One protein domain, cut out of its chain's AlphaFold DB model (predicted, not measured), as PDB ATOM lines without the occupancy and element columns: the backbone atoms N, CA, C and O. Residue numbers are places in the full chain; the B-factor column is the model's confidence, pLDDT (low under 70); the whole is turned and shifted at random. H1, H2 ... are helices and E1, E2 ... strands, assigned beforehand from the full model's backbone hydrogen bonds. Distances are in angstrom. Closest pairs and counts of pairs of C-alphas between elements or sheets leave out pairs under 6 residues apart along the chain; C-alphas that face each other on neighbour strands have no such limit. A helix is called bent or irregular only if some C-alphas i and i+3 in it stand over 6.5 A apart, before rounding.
ATOM      1  N   THR A 282     130.196 159.997 125.792       86.44
ATOM      2  CA  THR A 282     130.739 159.100 126.821       86.44
ATOM      3  C   THR A 282     131.783 158.188 126.183       86.44
ATOM      4  O   THR A 282     131.459 157.381 125.309       86.44
ATOM      5  N   ALA A 283     133.040 158.327 126.599       82.00
ATOM      6  CA  ALA A 283     134.153 157.512 126.132       82.00
ATOM      7  C   ALA A 283     134.031 156.045 126.607       82.00
ATOM      8  O   ALA A 283     133.281 155.755 127.544       82.00
ATOM      9  N   PRO A 284     134.752 155.090 125.981       79.06
ATOM     10  CA  PRO A 284     134.655 153.662 126.318       79.06
ATOM     11  C   PRO A 284     134.983 153.310 127.778       79.06
ATOM     12  O   PRO A 284     134.553 152.268 128.264       79.06
ATOM     13  N   ASP A 285     135.743 154.162 128.463       80.25
ATOM     14  CA  ASP A 285     136.111 154.044 129.877       80.25
ATOM     15  C   ASP A 285     135.051 154.623 130.840       80.25
ATOM     16  O   ASP A 285     135.216 154.546 132.055       80.25
ATOM     17  N   GLY A 286     133.953 155.178 130.312       82.12
ATOM     18  CA  GLY A 286     132.874 155.805 131.079       82.12
ATOM     19  C   GLY A 286     133.044 157.311 131.306       82.12
ATOM     20  O   GLY A 286     132.180 157.926 131.932       82.12
ATOM     21  N   THR A 287     134.115 157.927 130.795       86.38
ATOM     22  CA  THR A 287     134.369 159.367 130.943       86.38
ATOM     23  C   THR A 287     133.405 160.195 130.087       86.38
ATOM     24  O   THR A 287     133.244 159.934 128.898       86.38
ATOM     25  N   ASN A 288     132.788 161.233 130.662       87.75
ATOM     26  CA  ASN A 288     131.919 162.162 129.928       87.75
ATOM     27  C   ASN A 288     132.700 163.388 129.436       87.75
ATOM     28  O   ASN A 288     133.261 164.135 130.238       87.75
ATOM     29  N   LEU A 289     132.667 163.625 128.124       87.44
ATOM     30  CA  LEU A 289     133.234 164.793 127.458       87.44
ATOM     31  C   LEU A 289     132.111 165.687 126.917       87.44
ATOM     32  O   LEU A 289     131.093 165.198 126.422       87.44
ATOM     33  N   LEU A 290     132.292 167.003 127.004       86.75
ATOM     34  CA  LEU A 290     131.331 167.998 126.527       86.75
ATOM     35  C   LEU A 290     131.675 168.434 125.111       86.75
ATOM     36  O   LEU A 290     132.849 168.610 124.791       86.75
ATOM     37  N   LEU A 291     130.654 168.636 124.279       84.56
ATOM     38  CA  LEU A 291     130.850 169.198 122.946       84.56
ATOM     39  C   LEU A 291     131.548 170.562 123.064       84.56
ATOM     40  O   LEU A 291     131.096 171.435 123.808       84.56
ATOM     41  N   GLY A 292     132.656 170.721 122.345       77.69
ATOM     42  CA  GLY A 292     133.436 171.950 122.321       77.69
ATOM     43  C   GLY A 292     132.659 173.118 121.724       77.69
ATOM     44  O   GLY A 292     131.705 172.942 120.963       77.69
ATOM     45  N   GLU A 293     133.079 174.338 122.057       72.00
ATOM     46  CA  GLU A 293     132.461 175.541 121.504       72.00
ATOM     47  C   GLU A 293     132.588 175.570 119.975       72.00
ATOM     48  O   GLU A 293     133.693 175.564 119.419       72.00
ATOM     49  N   LYS A 294     131.439 175.651 119.293       69.56
ATOM     50  CA  LYS A 294     131.365 175.860 117.845       69.56
ATOM     51  C   LYS A 294     131.786 177.295 117.525       69.56
ATOM     52  O   LYS A 294     130.950 178.187 117.415       69.56
ATOM     53  N   SER A 295     133.089 177.521 117.395       63.22
ATOM     54  CA  SER A 295     133.652 178.827 117.056       63.22
ATOM     55  C   SER A 295     134.502 178.760 115.794       63.22
ATOM     56  O   SER A 295     135.388 177.919 115.657       63.22
ATOM     57  N   VAL A 296     134.302 179.731 114.897       56.69
ATOM     58  CA  VAL A 296     135.160 179.955 113.721       56.69
ATOM     59  C   VAL A 296     136.590 180.376 114.085       56.69
ATOM     60  O   VAL A 296     137.433 180.480 113.194       56.69
ATOM     61  N   THR A 297     136.897 180.617 115.360       63.72
ATOM     62  CA  THR A 297     138.262 180.888 115.836       63.72
ATOM     63  C   THR A 297     138.931 179.681 116.494       63.72
ATOM     64  O   THR A 297     140.146 179.716 116.663       63.72
ATOM     65  N   ASN A 298     138.197 178.605 116.808       77.69
ATOM     66  CA  ASN A 298     138.778 177.388 117.376       77.69
ATOM     67  C   ASN A 298     139.325 176.482 116.243       77.69
ATOM     68  O   ASN A 298     138.536 175.998 115.422       77.69
ATOM     69  N   PRO A 299     140.652 176.250 116.156       83.19
ATOM     70  CA  PRO A 299     141.250 175.433 115.098       83.19
ATOM     71  C   PRO A 299     140.820 173.961 115.160       83.19
ATOM     72  O   PRO A 299     140.584 173.360 114.112       83.19
ATOM     73  N   ASP A 300     140.634 173.400 116.358       88.75
ATOM     74  CA  ASP A 300     140.249 171.997 116.538       88.75
ATOM     75  C   ASP A 300     138.835 171.738 115.993       88.75
ATOM     76  O   ASP A 300     138.594 170.736 115.319       88.75
ATOM     77  N   TRP A 301     137.909 172.683 116.216       84.62
ATOM     78  CA  TRP A 301     136.548 172.626 115.669       84.62
ATOM     79  C   TRP A 301     136.553 172.641 114.136       84.62
ATOM     80  O   TRP A 301     135.872 171.830 113.513       84.62
ATOM     81  N   LYS A 302     137.353 173.513 113.505       85.00
ATOM     82  CA  LYS A 302     137.465 173.561 112.033       85.00
ATOM     83  C   LYS A 302     137.977 172.253 111.449       85.00
ATOM     84  O   LYS A 302     137.499 171.815 110.402       85.00
ATOM     85  N   VAL A 303     138.958 171.644 112.110       90.62
ATOM     86  CA  VAL A 303     139.517 170.365 111.678       90.62
ATOM     87  C   VAL A 303     138.484 169.259 111.848       90.62
ATOM     88  O   VAL A 303     138.195 168.566 110.878       90.62
ATOM     89  N   ALA A 304     137.852 169.135 113.016       89.12
ATOM     90  CA  ALA A 304     136.779 168.162 113.228       89.12
ATOM     91  C   ALA A 304     135.664 168.311 112.171       89.12
ATOM     92  O   ALA A 304     135.300 167.337 111.505       89.12
ATOM     93  N   GLN A 305     135.235 169.549 111.906       83.75
ATOM     94  CA  GLN A 305     134.232 169.882 110.896       83.75
ATOM     95  C   GLN A 305     134.646 169.466 109.478       83.75
ATOM     96  O   GLN A 305     133.841 168.865 108.765       83.75
ATOM     97  N   LYS A 306     135.894 169.732 109.064       87.25
ATOM     98  CA  LYS A 306     136.427 169.310 107.752       87.25
ATOM     99  C   LYS A 306     136.288 167.797 107.539       87.25
ATOM    100  O   LYS A 306     136.096 167.348 106.413       87.25
ATOM    101  N   HIS A 307     136.347 167.020 108.619       86.81
ATOM    102  CA  HIS A 307     136.227 165.560 108.603       86.81
ATOM    103  C   HIS A 307     134.803 165.053 108.906       86.81
ATOM    104  O   HIS A 307     134.569 163.840 108.974       86.81
ATOM    105  N   GLY A 308     133.824 165.958 109.025       83.31
ATOM    106  CA  GLY A 308     132.429 165.648 109.348       83.31
ATOM    107  C   GLY A 308     132.285 165.006 110.727       83.31
ATOM    108  O   GLY A 308     131.605 163.985 110.853       83.31
ATOM    109  N   ALA A 309     133.019 165.531 111.703       88.06
ATOM    110  CA  ALA A 309     133.116 165.047 113.071       88.06
ATOM    111  C   ALA A 309     132.958 166.207 114.069       88.06
ATOM    112  O   ALA A 309     133.189 167.368 113.723       88.06
ATOM    113  N   GLY A 310     132.659 165.858 115.316       89.06
ATOM    114  CA  GLY A 310     132.541 166.791 116.430       89.06
ATOM    115  C   GLY A 310     133.774 166.755 117.308       89.06
ATOM    116  O   GLY A 310     134.395 165.701 117.453       89.06
ATOM    117  N   VAL A 311     134.135 167.883 117.916       91.12
ATOM    118  CA  VAL A 311     135.193 167.921 118.933       91.12
ATOM    119  C   VAL A 311     134.580 168.000 120.325       91.12
ATOM    120  O   VAL A 311     133.692 168.809 120.579       91.12
ATOM    121  N   TYR A 312     135.061 167.154 121.227       91.19
ATOM    122  CA  TYR A 312     134.607 167.036 122.605       91.19
ATOM    123  C   TYR A 312     135.786 167.238 123.550       91.19
ATOM    124  O   TYR A 312     136.872 166.738 123.274       91.19
ATOM    125  N   TYR A 313     135.575 167.921 124.670       89.56
ATOM    126  CA  TYR A 313     136.610 168.189 125.669       89.56
ATOM    127  C   TYR A 313     136.211 167.643 127.033       89.56
ATOM    128  O   TYR A 313     135.038 167.669 127.423       89.56
ATOM    129  N   LEU A 314     137.206 167.174 127.778       89.00
ATOM    130  CA  LEU A 314     137.039 166.894 129.191       89.00
ATOM    131  C   LEU A 314     136.894 168.237 129.943       89.00
ATOM    132  O   LEU A 314     137.720 169.132 129.747       89.00
ATOM    133  N   PRO A 315     135.864 168.425 130.791       81.06
ATOM    134  CA  PRO A 315     135.650 169.699 131.477       81.06
ATOM    135  C   PRO A 315     136.875 170.149 132.285       81.06
ATOM    136  O   PRO A 315     137.370 169.409 133.132       81.06
ATOM    137  N   GLY A 316     137.344 171.377 132.043       78.19
ATOM    138  CA  GLY A 316     138.490 171.959 132.755       78.19
ATOM    139  C   GLY A 316     139.856 171.372 132.377       78.19
ATOM    140  O   GLY A 316     140.820 171.595 133.104       78.19
ATOM    141  N   SER A 317     139.946 170.633 131.269       83.69
ATOM    142  CA  SER A 317     141.173 170.001 130.781       83.69
ATOM    143  C   SER A 317     141.419 170.338 129.305       83.69
ATOM    144  O   SER A 317     140.499 170.658 128.555       83.69
ATOM    145  N   ASP A 318     142.681 170.273 128.891       85.69
ATOM    146  CA  ASP A 318     143.139 170.353 127.502       85.69
ATOM    147  C   ASP A 318     142.968 169.027 126.736       85.69
ATOM    148  O   ASP A 318     143.217 168.969 125.530       85.69
ATOM    149  N   VAL A 319     142.544 167.965 127.428       89.88
ATOM    150  CA  VAL A 319     142.254 166.660 126.838       89.88
ATOM    151  C   VAL A 319     140.935 166.720 126.076       89.88
ATOM    152  O   VAL A 319     139.879 167.042 126.629       89.88
ATOM    153  N   GLY A 320     140.987 166.353 124.802       91.56
ATOM    154  CA  GLY A 320     139.836 166.312 123.919       91.56
ATOM    155  C   GLY A 320     139.864 165.147 122.938       91.56
ATOM    156  O   GLY A 320     140.826 164.384 122.828       91.56
ATOM    157  N   MET A 321     138.747 164.979 122.241       93.44
ATOM    158  CA  MET A 321     138.519 163.908 121.286       93.44
ATOM    159  C   MET A 321     137.749 164.433 120.081       93.44
ATOM    160  O   MET A 321     136.773 165.164 120.229       93.44
ATOM    161  N   ILE A 322     138.142 164.005 118.886       93.31
ATOM    162  CA  ILE A 322     137.351 164.167 117.667       93.31
ATOM    163  C   ILE A 322     136.531 162.893 117.473       93.31
ATOM    164  O   ILE A 322     137.083 161.790 117.432       93.31
ATOM    165  N   VAL A 323     135.214 163.039 117.379       89.62
ATOM    166  CA  VAL A 323     134.241 161.945 117.399       89.62
ATOM    167  C   VAL A 323     133.350 162.015 116.168       89.62
ATOM    168  O   VAL A 323     132.789 163.056 115.844       89.62
ATOM    169  N   LYS A 324     133.161 160.872 115.508       87.56
ATOM    170  CA  LYS A 324     132.231 160.720 114.387       87.56
ATOM    171  C   LYS A 324     131.430 159.442 114.552       87.56
ATOM    172  O   LYS A 324     132.002 158.394 114.843       87.56
ATOM    173  N   ASN A 325     130.112 159.507 114.349       81.62
ATOM    174  CA  ASN A 325     129.215 158.348 114.461       81.62
ATOM    175  C   ASN A 325     129.402 157.568 115.781       81.62
ATOM    176  O   ASN A 325     129.496 156.340 115.778       81.62
ATOM    177  N   ASN A 326     129.508 158.293 116.900       76.75
ATOM    178  CA  ASN A 326     129.738 157.746 118.242       76.75
ATOM    179  C   ASN A 326     131.040 156.927 118.401       76.75
ATOM    180  O   ASN A 326     131.145 156.077 119.285       76.75
ATOM    181  N   LYS A 327     132.040 157.161 117.541       83.19
ATOM    182  CA  LYS A 327     133.380 156.569 117.632       83.19
ATOM    183  C   LYS A 327     134.434 157.662 117.718       83.19
ATOM    184  O   LYS A 327     134.377 158.639 116.973       83.19
ATOM    185  N   SER A 328     135.416 157.468 118.595       88.44
ATOM    186  CA  SER A 328     136.609 158.311 118.623       88.44
ATOM    187  C   SER A 328     137.424 158.087 117.355       88.44
ATOM    188  O   SER A 328     137.757 156.949 117.025       88.44
ATOM    189  N   LEU A 329     137.716 159.170 116.644       93.06
ATOM    190  CA  LEU A 329     138.657 159.169 115.532       93.06
ATOM    191  C   LEU A 329     140.054 159.549 116.012       93.06
ATOM    192  O   LEU A 329     141.027 158.940 115.588       93.06
ATOM    193  N   LEU A 330     140.157 160.547 116.888       95.25
ATOM    194  CA  LEU A 330     141.430 161.069 117.377       95.25
ATOM    195  C   LEU A 330     141.258 161.548 118.817       95.25
ATOM    196  O   LEU A 330     140.254 162.179 119.140       95.25
ATOM    197  N   THR A 331     142.234 161.260 119.669       93.75
ATOM    198  CA  THR A 331     142.343 161.797 121.033       93.75
ATOM    199  C   THR A 331     143.535 162.733 121.110       93.75
ATOM    200  O   THR A 331     144.578 162.424 120.537       93.75
ATOM    201  N   PHE A 332     143.415 163.854 121.806       93.69
ATOM    202  CA  PHE A 332     144.481 164.847 121.885       93.69
ATOM    203  C   PHE A 332     144.541 165.525 123.252       93.69
ATOM    204  O   PHE A 332     143.553 165.587 123.972       93.69
ATOM    205  N   SER A 333     145.706 166.071 123.570       91.62
ATOM    206  CA  SER A 333     145.978 167.031 124.638       91.62
ATOM    207  C   SER A 333     146.906 168.123 124.089       91.62
ATOM    208  O   SER A 333     147.127 168.207 122.873       91.62
ATOM    209  N   SER A 334     147.438 168.984 124.952       85.00
ATOM    210  CA  SER A 334     148.490 169.942 124.586       85.00
ATOM    211  C   SER A 334     149.825 169.281 124.232       85.00
ATOM    212  O   SER A 334     150.565 169.860 123.446       85.00
ATOM    213  N   GLY A 335     150.124 168.099 124.785       86.19
ATOM    214  CA  GLY A 335     151.419 167.420 124.615       86.19
ATOM    215  C   GLY A 335     151.393 166.173 123.729       86.19
ATOM    216  O   GLY A 335     152.432 165.720 123.256       86.19
ATOM    217  N   THR A 336     150.219 165.577 123.513       92.88
ATOM    218  CA  THR A 336     150.107 164.294 122.806       92.88
ATOM    219  C   THR A 336     148.833 164.205 121.985       92.88
ATOM    220  O   THR A 336     147.767 164.613 122.439       92.88
ATOM    221  N   MET A 337     148.911 163.603 120.804       95.69
ATOM    222  CA  MET A 337     147.765 163.265 119.962       95.69
ATOM    223  C   MET A 337     147.898 161.820 119.497       95.69
ATOM    224  O   MET A 337     148.992 161.374 119.164       95.69
ATOM    225  N   ALA A 338     146.792 161.086 119.459       95.19
ATOM    226  CA  ALA A 338     146.772 159.688 119.057       95.19
ATOM    227  C   ALA A 338     145.561 159.388 118.170       95.19
ATOM    228  O   ALA A 338     144.443 159.839 118.430       95.19
ATOM    229  N   THR A 339     145.785 158.612 117.115       96.00
ATOM    230  CA  THR A 339     144.747 158.188 116.170       96.00
ATOM    231  C   THR A 339     145.122 156.866 115.492       96.00
ATOM    232  O   THR A 339     146.223 156.354 115.676       96.00
ATOM    233  N   GLU A 340     144.225 156.291 114.697       94.25
ATOM    234  CA  GLU A 340     144.536 155.134 113.848       94.25
ATOM    235  C   GLU A 340     145.213 155.586 112.542       94.25
ATOM    236  O   GLU A 340     144.937 156.666 112.022       94.25
ATOM    237  N   THR A 341     146.041 154.737 111.924       92.75
ATOM    238  CA  THR A 341     146.713 155.046 110.644       92.75
ATOM    239  C   THR A 341     145.738 155.378 109.512       92.75
ATOM    240  O   THR A 341     146.105 156.070 108.566       92.75
ATOM    241  N   SER A 342     144.487 154.907 109.598       92.00
ATOM    242  CA  SER A 342     143.415 155.233 108.644       92.00
ATOM    243  C   SER A 342     142.948 156.692 108.721       92.00
ATOM    244  O   SER A 342     142.303 157.170 107.793       92.00
ATOM    245  N   GLN A 343     143.293 157.403 109.795       94.62
ATOM    246  CA  GLN A 343     142.938 158.797 110.060       94.62
ATOM    247  C   GLN A 343     144.153 159.734 109.930       94.62
ATOM    248  O   GLN A 343     144.164 160.834 110.475       94.62
ATOM    249  N   ALA A 344     145.191 159.330 109.190       93.00
ATOM    250  CA  ALA A 344     146.411 160.121 108.997       93.00
ATOM    251  C   ALA A 344     146.144 161.556 108.501       93.00
ATOM    252  O   ALA A 344     146.789 162.499 108.954       93.00
ATOM    253  N   ALA A 345     145.162 161.729 107.610       93.50
ATOM    254  CA  ALA A 345     144.760 163.043 107.115       93.50
ATOM    255  C   ALA A 345     144.178 163.938 108.224       93.50
ATOM    256  O   ALA A 345     144.480 165.127 108.266       93.50
ATOM    257  N   LEU A 346     143.400 163.360 109.148       95.06
ATOM    258  CA  LEU A 346     142.844 164.075 110.298       95.06
ATOM    259  C   LEU A 346     143.953 164.557 111.243       95.06
ATOM    260  O   LEU A 346     143.927 165.707 111.674       95.06
ATOM    261  N   LEU A 347     144.947 163.708 111.526       95.69
ATOM    262  CA  LEU A 347     146.096 164.089 112.354       95.69
ATOM    263  C   LEU A 347     146.927 165.200 111.701       95.69
ATOM    264  O   LEU A 347     147.294 166.158 112.376       95.69
ATOM    265  N   ALA A 348     147.202 165.090 110.398       95.00
ATOM    266  CA  ALA A 348     147.951 166.109 109.666       95.00
ATOM    267  C   ALA A 348     147.242 167.468 109.705       95.00
ATOM    268  O   ALA A 348     147.858 168.468 110.059       95.00
ATOM    269  N   ASP A 349     145.939 167.488 109.414       94.62
ATOM    270  CA  ASP A 349     145.138 168.712 109.454       94.62
ATOM    271  C   ASP A 349     145.104 169.340 110.853       94.62
ATOM    272  O   ASP A 349     145.180 170.563 110.969       94.62
ATOM    273  N   LEU A 350     145.017 168.522 111.909       94.19
ATOM    274  CA  LEU A 350     145.021 169.005 113.290       94.19
ATOM    275  C   LEU A 350     146.354 169.656 113.662       94.19
ATOM    276  O   LEU A 350     146.370 170.754 114.215       94.19
ATOM    277  N   LEU A 351     147.466 169.010 113.313       93.00
ATOM    278  CA  LEU A 351     148.804 169.545 113.549       93.00
ATOM    279  C   LEU A 351     149.027 170.854 112.780       93.00
ATOM    280  O   LEU A 351     149.457 171.843 113.372       93.00
ATOM    281  N   THR A 352     148.663 170.906 111.495       92.31
ATOM    282  CA  THR A 352     148.761 172.137 110.697       92.31
ATOM    283  C   THR A 352     147.893 173.255 111.276       92.31
ATOM    284  O   THR A 352     148.345 174.395 111.376       92.31
ATOM    285  N   ALA A 353     146.659 172.955 111.699       90.06
ATOM    286  CA  ALA A 353     145.757 173.952 112.277       90.06
ATOM    287  C   ALA A 353     146.252 174.499 113.624       90.06
ATOM    288  O   ALA A 353     145.968 175.650 113.956       90.06
ATOM    289  N   ARG A 354     147.018 173.697 114.373       88.69
ATOM    290  CA  ARG A 354     147.704 174.101 115.608       88.69
ATOM    291  C   ARG A 354     149.051 174.795 115.369       88.69
ATOM    292  O   ARG A 354     149.696 175.193 116.331       88.69
ATOM    293  N   GLY A 355     149.445 174.996 114.109       87.44
ATOM    294  CA  GLY A 355     150.627 175.772 113.728       87.44
ATOM    295  C   GLY A 355     151.902 174.956 113.517       87.44
ATOM    296  O   GLY A 355     152.945 175.550 113.258       87.44
ATOM    297  N   PHE A 356     151.842 173.623 113.578       90.12
ATOM    298  CA  PHE A 356     153.002 172.778 113.292       90.12
ATOM    299  C   PHE A 356     153.238 172.669 111.784       90.12
ATOM    300  O   PHE A 356     152.313 172.409 111.004       90.12
ATOM    301  N   SER A 357     154.494 172.828 111.358       88.75
ATOM    302  CA  SER A 357     154.879 172.751 109.948       88.75
ATOM    303  C   SER A 357     154.900 171.299 109.468       88.75
ATOM    304  O   SER A 357     155.960 170.696 109.308       88.75
ATOM    305  N   VAL A 358     153.733 170.720 109.214       90.88
ATOM    306  CA  VAL A 358     153.587 169.360 108.685       90.88
ATOM    307  C   VAL A 358     152.589 169.330 107.537       90.88
ATOM    308  O   VAL A 358     151.604 170.066 107.519       90.88
ATOM    309  N   THR A 359     152.852 168.473 106.562       91.44
ATOM    310  CA  THR A 359     151.973 168.193 105.431       91.44
ATOM    311  C   THR A 359     151.330 166.819 105.578       91.44
ATOM    312  O   THR A 359     151.904 165.890 106.147       91.44
ATOM    313  N   GLN A 360     150.159 166.641 104.966       90.81
ATOM    314  CA  GLN A 360     149.503 165.333 104.894       90.81
ATOM    315  C   GLN A 360     150.417 164.249 104.301       90.81
ATOM    316  O   GLN A 360     150.448 163.124 104.792       90.81
ATOM    317  N   LYS A 361     151.213 164.596 103.280       92.44
ATOM    318  CA  LYS A 361     152.143 163.664 102.630       92.44
ATOM    319  C   LYS A 361     153.224 163.158 103.592       92.44
ATOM    320  O   LYS A 361     153.603 161.994 103.508       92.44
ATOM    321  N   GLU A 362     153.715 164.004 104.495       93.25
ATOM    322  CA  GLU A 362     154.704 163.612 105.505       93.25
ATOM    323  C   GLU A 362     154.102 162.626 106.512       93.25
ATOM    324  O   GLU A 362     154.691 161.572 106.748       93.25
ATOM    325  N   VAL A 363     152.889 162.882 107.013       93.88
ATOM    326  CA  VAL A 363     152.193 161.943 107.915       93.88
ATOM    327  C   VAL A 363     151.871 160.620 107.207       93.88
ATOM    328  O   VAL A 363     152.083 159.543 107.762       93.88
ATOM    329  N   GLU A 364     151.432 160.655 105.946       92.44
ATOM    330  CA  GLU A 364     151.225 159.441 105.144       92.44
ATOM    331  C   GLU A 364     152.520 158.652 104.911       92.44
ATOM    332  O   GLU A 364     152.495 157.420 104.836       92.44
ATOM    333  N   ASN A 365     153.663 159.331 104.798       92.69
ATOM    334  CA  ASN A 365     154.957 158.664 104.697       92.69
ATOM    335  C   ASN A 365     155.320 157.952 106.004       92.69
ATOM    336  O   ASN A 365     155.843 156.840 105.932       92.69
ATOM    337  N   VAL A 366     154.993 158.518 107.172       95.06
ATOM    338  CA  VAL A 366     155.134 157.822 108.468       95.06
ATOM    339  C   VAL A 366     154.283 156.549 108.483       95.06
ATOM    340  O   VAL A 366     154.768 155.481 108.859       95.06
ATOM    341  N   VAL A 367     153.043 156.613 107.978       93.38
ATOM    342  CA  VAL A 367     152.174 155.426 107.851       93.38
ATOM    343  C   VAL A 367     152.807 154.357 106.966       93.38
ATOM    344  O   VAL A 367     152.839 153.189 107.353       93.38
ATOM    345  N   LYS A 368     153.305 154.731 105.783       90.62
ATOM    346  CA  LYS A 368     153.816 153.785 104.774       90.62
ATOM    347  C   LYS A 368     155.177 153.201 105.137       90.62
ATOM    348  O   LYS A 368     155.384 152.004 104.971       90.62
ATOM    349  N   SER A 369     156.099 154.039 105.602       90.75
ATOM    350  CA  SER A 369     157.494 153.657 105.853       90.75
ATOM    351  C   SER A 369     157.740 153.138 107.268       90.75
ATOM    352  O   SER A 369     158.729 152.447 107.492       90.75
ATOM    353  N   GLY A 370     156.882 153.497 108.231       87.50
ATOM    354  CA  GLY A 370     157.109 153.247 109.655       87.50
ATOM    355  C   GLY A 370     158.223 154.101 110.273       87.50
ATOM    356  O   GLY A 370     158.444 154.015 111.476       87.50
ATOM    357  N   SER A 371     158.912 154.929 109.481       92.25
ATOM    358  CA  SER A 371     159.934 155.846 109.987       92.25
ATOM    359  C   SER A 371     159.266 157.082 110.596       92.25
ATOM    360  O   SER A 371     158.344 157.620 109.975       92.25
ATOM    361  N   PRO A 372     159.692 157.535 111.788       93.50
ATOM    362  CA  PRO A 372     159.141 158.734 112.402       93.50
ATOM    363  C   PRO A 372     159.496 159.981 111.584       93.50
ATOM    364  O   PRO A 372     160.535 160.041 110.928       93.50
ATOM    365  N   PHE A 373     158.625 160.982 111.652       93.81
ATOM    366  CA  PHE A 373     158.870 162.323 111.141       93.81
ATOM    367  C   PHE A 373     159.035 163.269 112.323       93.81
ATOM    368  O   PHE A 373     158.149 163.352 113.168       93.81
ATOM    369  N   GLU A 374     160.157 163.972 112.388       93.06
ATOM    370  CA  GLU A 374     160.517 164.806 113.530       93.06
ATOM    371  C   GLU A 374     161.044 166.154 113.052       93.06
ATOM    372  O   GLU A 374     161.837 166.226 112.108       93.06
ATOM    373  N   LYS A 375     160.584 167.225 113.700       87.50
ATOM    374  CA  LYS A 375     161.083 168.584 113.508       87.50
ATOM    375  C   LYS A 375     161.398 169.175 114.871       87.50
ATOM    376  O   LYS A 375     160.559 169.827 115.480       87.50
ATOM    377  N   GLU A 376     162.637 168.979 115.313       82.56
ATOM    378  CA  GLU A 376     163.119 169.486 116.605       82.56
ATOM    379  C   GLU A 376     162.930 171.003 116.750       82.56
ATOM    380  O   GLU A 376     162.553 171.475 117.815       82.56
ATOM    381  N   ALA A 377     163.123 171.770 115.669       81.44
ATOM    382  CA  ALA A 377     162.936 173.225 115.670       81.44
ATOM    383  C   ALA A 377     161.482 173.667 115.925       81.44
ATOM    384  O   ALA A 377     161.260 174.770 116.419       81.44
ATOM    385  N   ASP A 378     160.518 172.799 115.606       81.19
ATOM    386  CA  ASP A 378     159.083 173.013 115.816       81.19
ATOM    387  C   ASP A 378     158.566 172.206 117.029       81.19
ATOM    388  O   ASP A 378     157.356 172.129 117.241       81.19
ATOM    389  N   TYR A 379     159.476 171.584 117.794       88.06
ATOM    390  CA  TYR A 379     159.215 170.766 118.982       88.06
ATOM    391  C   TYR A 379     158.097 169.727 118.810       88.06
ATOM    392  O   TYR A 379     157.240 169.568 119.681       88.06
ATOM    393  N   PHE A 380     158.083 169.016 117.675       92.69
ATOM    394  CA  PHE A 380     157.135 167.922 117.477       92.69
ATOM    395  C   PHE A 380     157.703 166.729 116.714       92.69
ATOM    396  O   PHE A 380     158.586 166.842 115.852       92.69
ATOM    397  N   ARG A 381     157.102 165.570 116.986       95.19
ATOM    398  CA  ARG A 381     157.380 164.304 116.312       95.19
ATOM    399  C   ARG A 381     156.093 163.544 116.037       95.19
ATOM    400  O   ARG A 381     155.242 163.425 116.907       95.19
ATOM    401  N   VAL A 382     155.990 162.961 114.847       96.00
ATOM    402  CA  VAL A 382     154.933 162.029 114.443       96.00
ATOM    403  C   VAL A 382     155.541 160.649 114.231       96.00
ATOM    404  O   VAL A 382     156.507 160.492 113.484       96.00
ATOM    405  N   TYR A 383     154.977 159.625 114.859       96.38
ATOM    406  CA  TYR A 383     155.463 158.253 114.737       96.38
ATOM    407  C   TYR A 383     154.319 157.241 114.726       96.38
ATOM    408  O   TYR A 383     153.170 157.554 115.037       96.38
ATOM    409  N   ARG A 384     154.636 156.016 114.305       95.81
ATOM    410  CA  ARG A 384     153.680 154.918 114.177       95.81
ATOM    411  C   ARG A 384     154.054 153.789 115.129       95.81
ATOM    412  O   ARG A 384     155.184 153.313 115.085       95.81
ATOM    413  N   GLU A 385     153.077 153.281 115.875       93.38
ATOM    414  CA  GLU A 385     153.194 152.018 116.609       93.38
ATOM    415  C   GLU A 385     152.025 151.099 116.244       93.38
ATOM    416  O   GLU A 385     150.857 151.386 116.515       93.38
ATOM    417  N   GLY A 386     152.319 149.978 115.579       90.81
ATOM    418  CA  GLY A 386     151.281 149.062 115.101       90.81
ATOM    419  C   GLY A 386     150.341 149.731 114.088       90.81
ATOM    420  O   GLY A 386     150.792 150.161 113.020       90.81
ATOM    421  N   THR A 387     149.043 149.779 114.405       91.56
ATOM    422  CA  THR A 387     147.999 150.467 113.616       91.56
ATOM    423  C   THR A 387     147.747 151.900 114.076       91.56
ATOM    424  O   THR A 387     146.916 152.584 113.486       91.56
ATOM    425  N   LYS A 388     148.464 152.376 115.098       94.31
ATOM    426  CA  LYS A 388     148.277 153.708 115.666       94.31
ATOM    427  C   LYS A 388     149.330 154.688 115.173       94.31
ATOM    428  O   LYS A 388     150.479 154.324 114.921       94.31
ATOM    429  N   LEU A 389     148.909 155.936 115.049       96.44
ATOM    430  CA  LEU A 389     149.750 157.103 114.849       96.44
ATOM    431  C   LEU A 389     149.707 157.964 116.100       96.44
ATOM    432  O   LEU A 389     148.632 158.217 116.649       96.44
ATOM    433  N   PHE A 390     150.873 158.457 116.478       96.56
ATOM    434  CA  PHE A 390     151.068 159.359 117.596       96.56
ATOM    435  C   PHE A 390     151.747 160.629 117.106       96.56
ATOM    436  O   PHE A 390     152.596 160.576 116.214       96.56
ATOM    437  N   ALA A 391     151.368 161.758 117.693       95.94
ATOM    438  CA  ALA A 391     152.117 162.996 117.617       95.94
ATOM    439  C   ALA A 391     152.436 163.470 119.034       95.94
ATOM    440  O   ALA A 391     151.536 163.579 119.863       95.94
ATOM    441  N   GLU A 392     153.706 163.737 119.298       94.75
ATOM    442  CA  GLU A 392     154.199 164.301 120.551       94.75
ATOM    443  C   GLU A 392     154.688 165.719 120.293       94.75
ATOM    444  O   GLU A 392     155.321 165.977 119.266       94.75
ATOM    445  N   THR A 393     154.369 166.621 121.214       89.44
ATOM    446  CA  THR A 393     154.730 168.041 121.169       89.44
ATOM    447  C   THR A 393     155.278 168.443 122.538       89.44
ATOM    448  O   THR A 393     154.680 168.061 123.548       89.44
ATOM    449  N   TRP A 394     156.396 169.171 122.604       83.88
ATOM    450  CA  TRP A 394     157.071 169.480 123.878       83.88
ATOM    451  C   TRP A 394     157.611 170.903 124.010       83.88
ATOM    452  O   TRP A 394     157.737 171.605 122.987       83.88
TER     453      TRP A 394
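AT A GLANCE: This is residues 282 to 394 of the 394 residues of an uncharacterized protein of Bacillus sp. FJAT-27225 (UniProt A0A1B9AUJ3). The printed part is a strongly twisted wall of eight strands, E1 to E8, with three helices, H1, H2 and H3, in a row over one face and no named helix over the other. H1 covers E2 and E3, H2 covers E4 and E5, and H3 covers E7. The 113 printed residues hold E1, H1, E2, E3, E4, E5, H2, H3, E6, E7 and E8 in that order along the chain; the antiparallel sheet has the order E1, E2, E3, E4, E5, E8, E7, E6, and the class is mixed, helices and strands. The whole is compact and rounded, with a radius of gyration of the C-alphas of 13.5 A and spans of 35 by 29 by 24 A.

HOW THE PARTS SIT: Start at edge strand E1, residues 288 to 291, where N 290 is within hydrogen-bond range of O 313 in antiparallel E2, residues 310 to 313, at 2.9 A. A meander, each strand the antiparallel neighbour of the one before, joins E2 to E3, residues 320 to 324, E4, residues 327 to 332, and E5, residues 336 to 340; its three hairpins have N 312 and O 321 at 2.8 A, N 322 and O 330 at 2.8 A, and N 331 and O 338 at 2.9 A. A second meander holds edge strand E6, residues 373 to 375, E7, residues 380 to 385, and E8, residues 388 to 393; its two hairpins have N 373 and O 382 at 2.8 A, and N 390 and O 383 at 2.9 A. E5 and E8 are antiparallel neighbours, with N 337 and O 391 at 2.8 A. Two layers are formed, helices on one face of the sheet: H1, residues 299 to 306, H2, residues 341 to 353, and H3, residues 360 to 369, at heights of 9.3, 8.1 and 8.7 A over the sheet. H1 touches H2 at a steep tilt of 45 degrees, opposite ways, the closest C-alphas being those of Pro 299 and Ala 353, 5.5 A apart. H2 and H3, a helical hairpin, touch at a shallow tilt of 34.8 degrees, only just short of steep, the closest C-alphas being those of Ala 348 and Gln 360, 5.1 A apart. H1 and H3 are apart. Every O i to N i+4 pair is within hydrogen-bond range in H1 and H3, and 7 of 9 in H2, which is irregular: C-alphas 342 and 345 are 8.1 A apart.

IN THESE COORDINATES: Find C-alpha 288, where E1 begins, at (131.919, 162.162, 129.928). H2 starts at C-alpha 341, (146.713, 155.046, 110.644), and runs 19.0 A; H3 measures 14.2 A, E7 16.4 A. E8 runs 16.7 A to C-alpha 393 at (154.730, 168.041, 121.169).

THE WHOLE: The C-alphas farthest apart, those of Gly 286 and Ala 377, are 38.0 A apart. The printed part has no cut and no long link, and residue 394 is the chain's last. Its mean pLDDT is 88.5; look for values under 70 at residues 294 to 297.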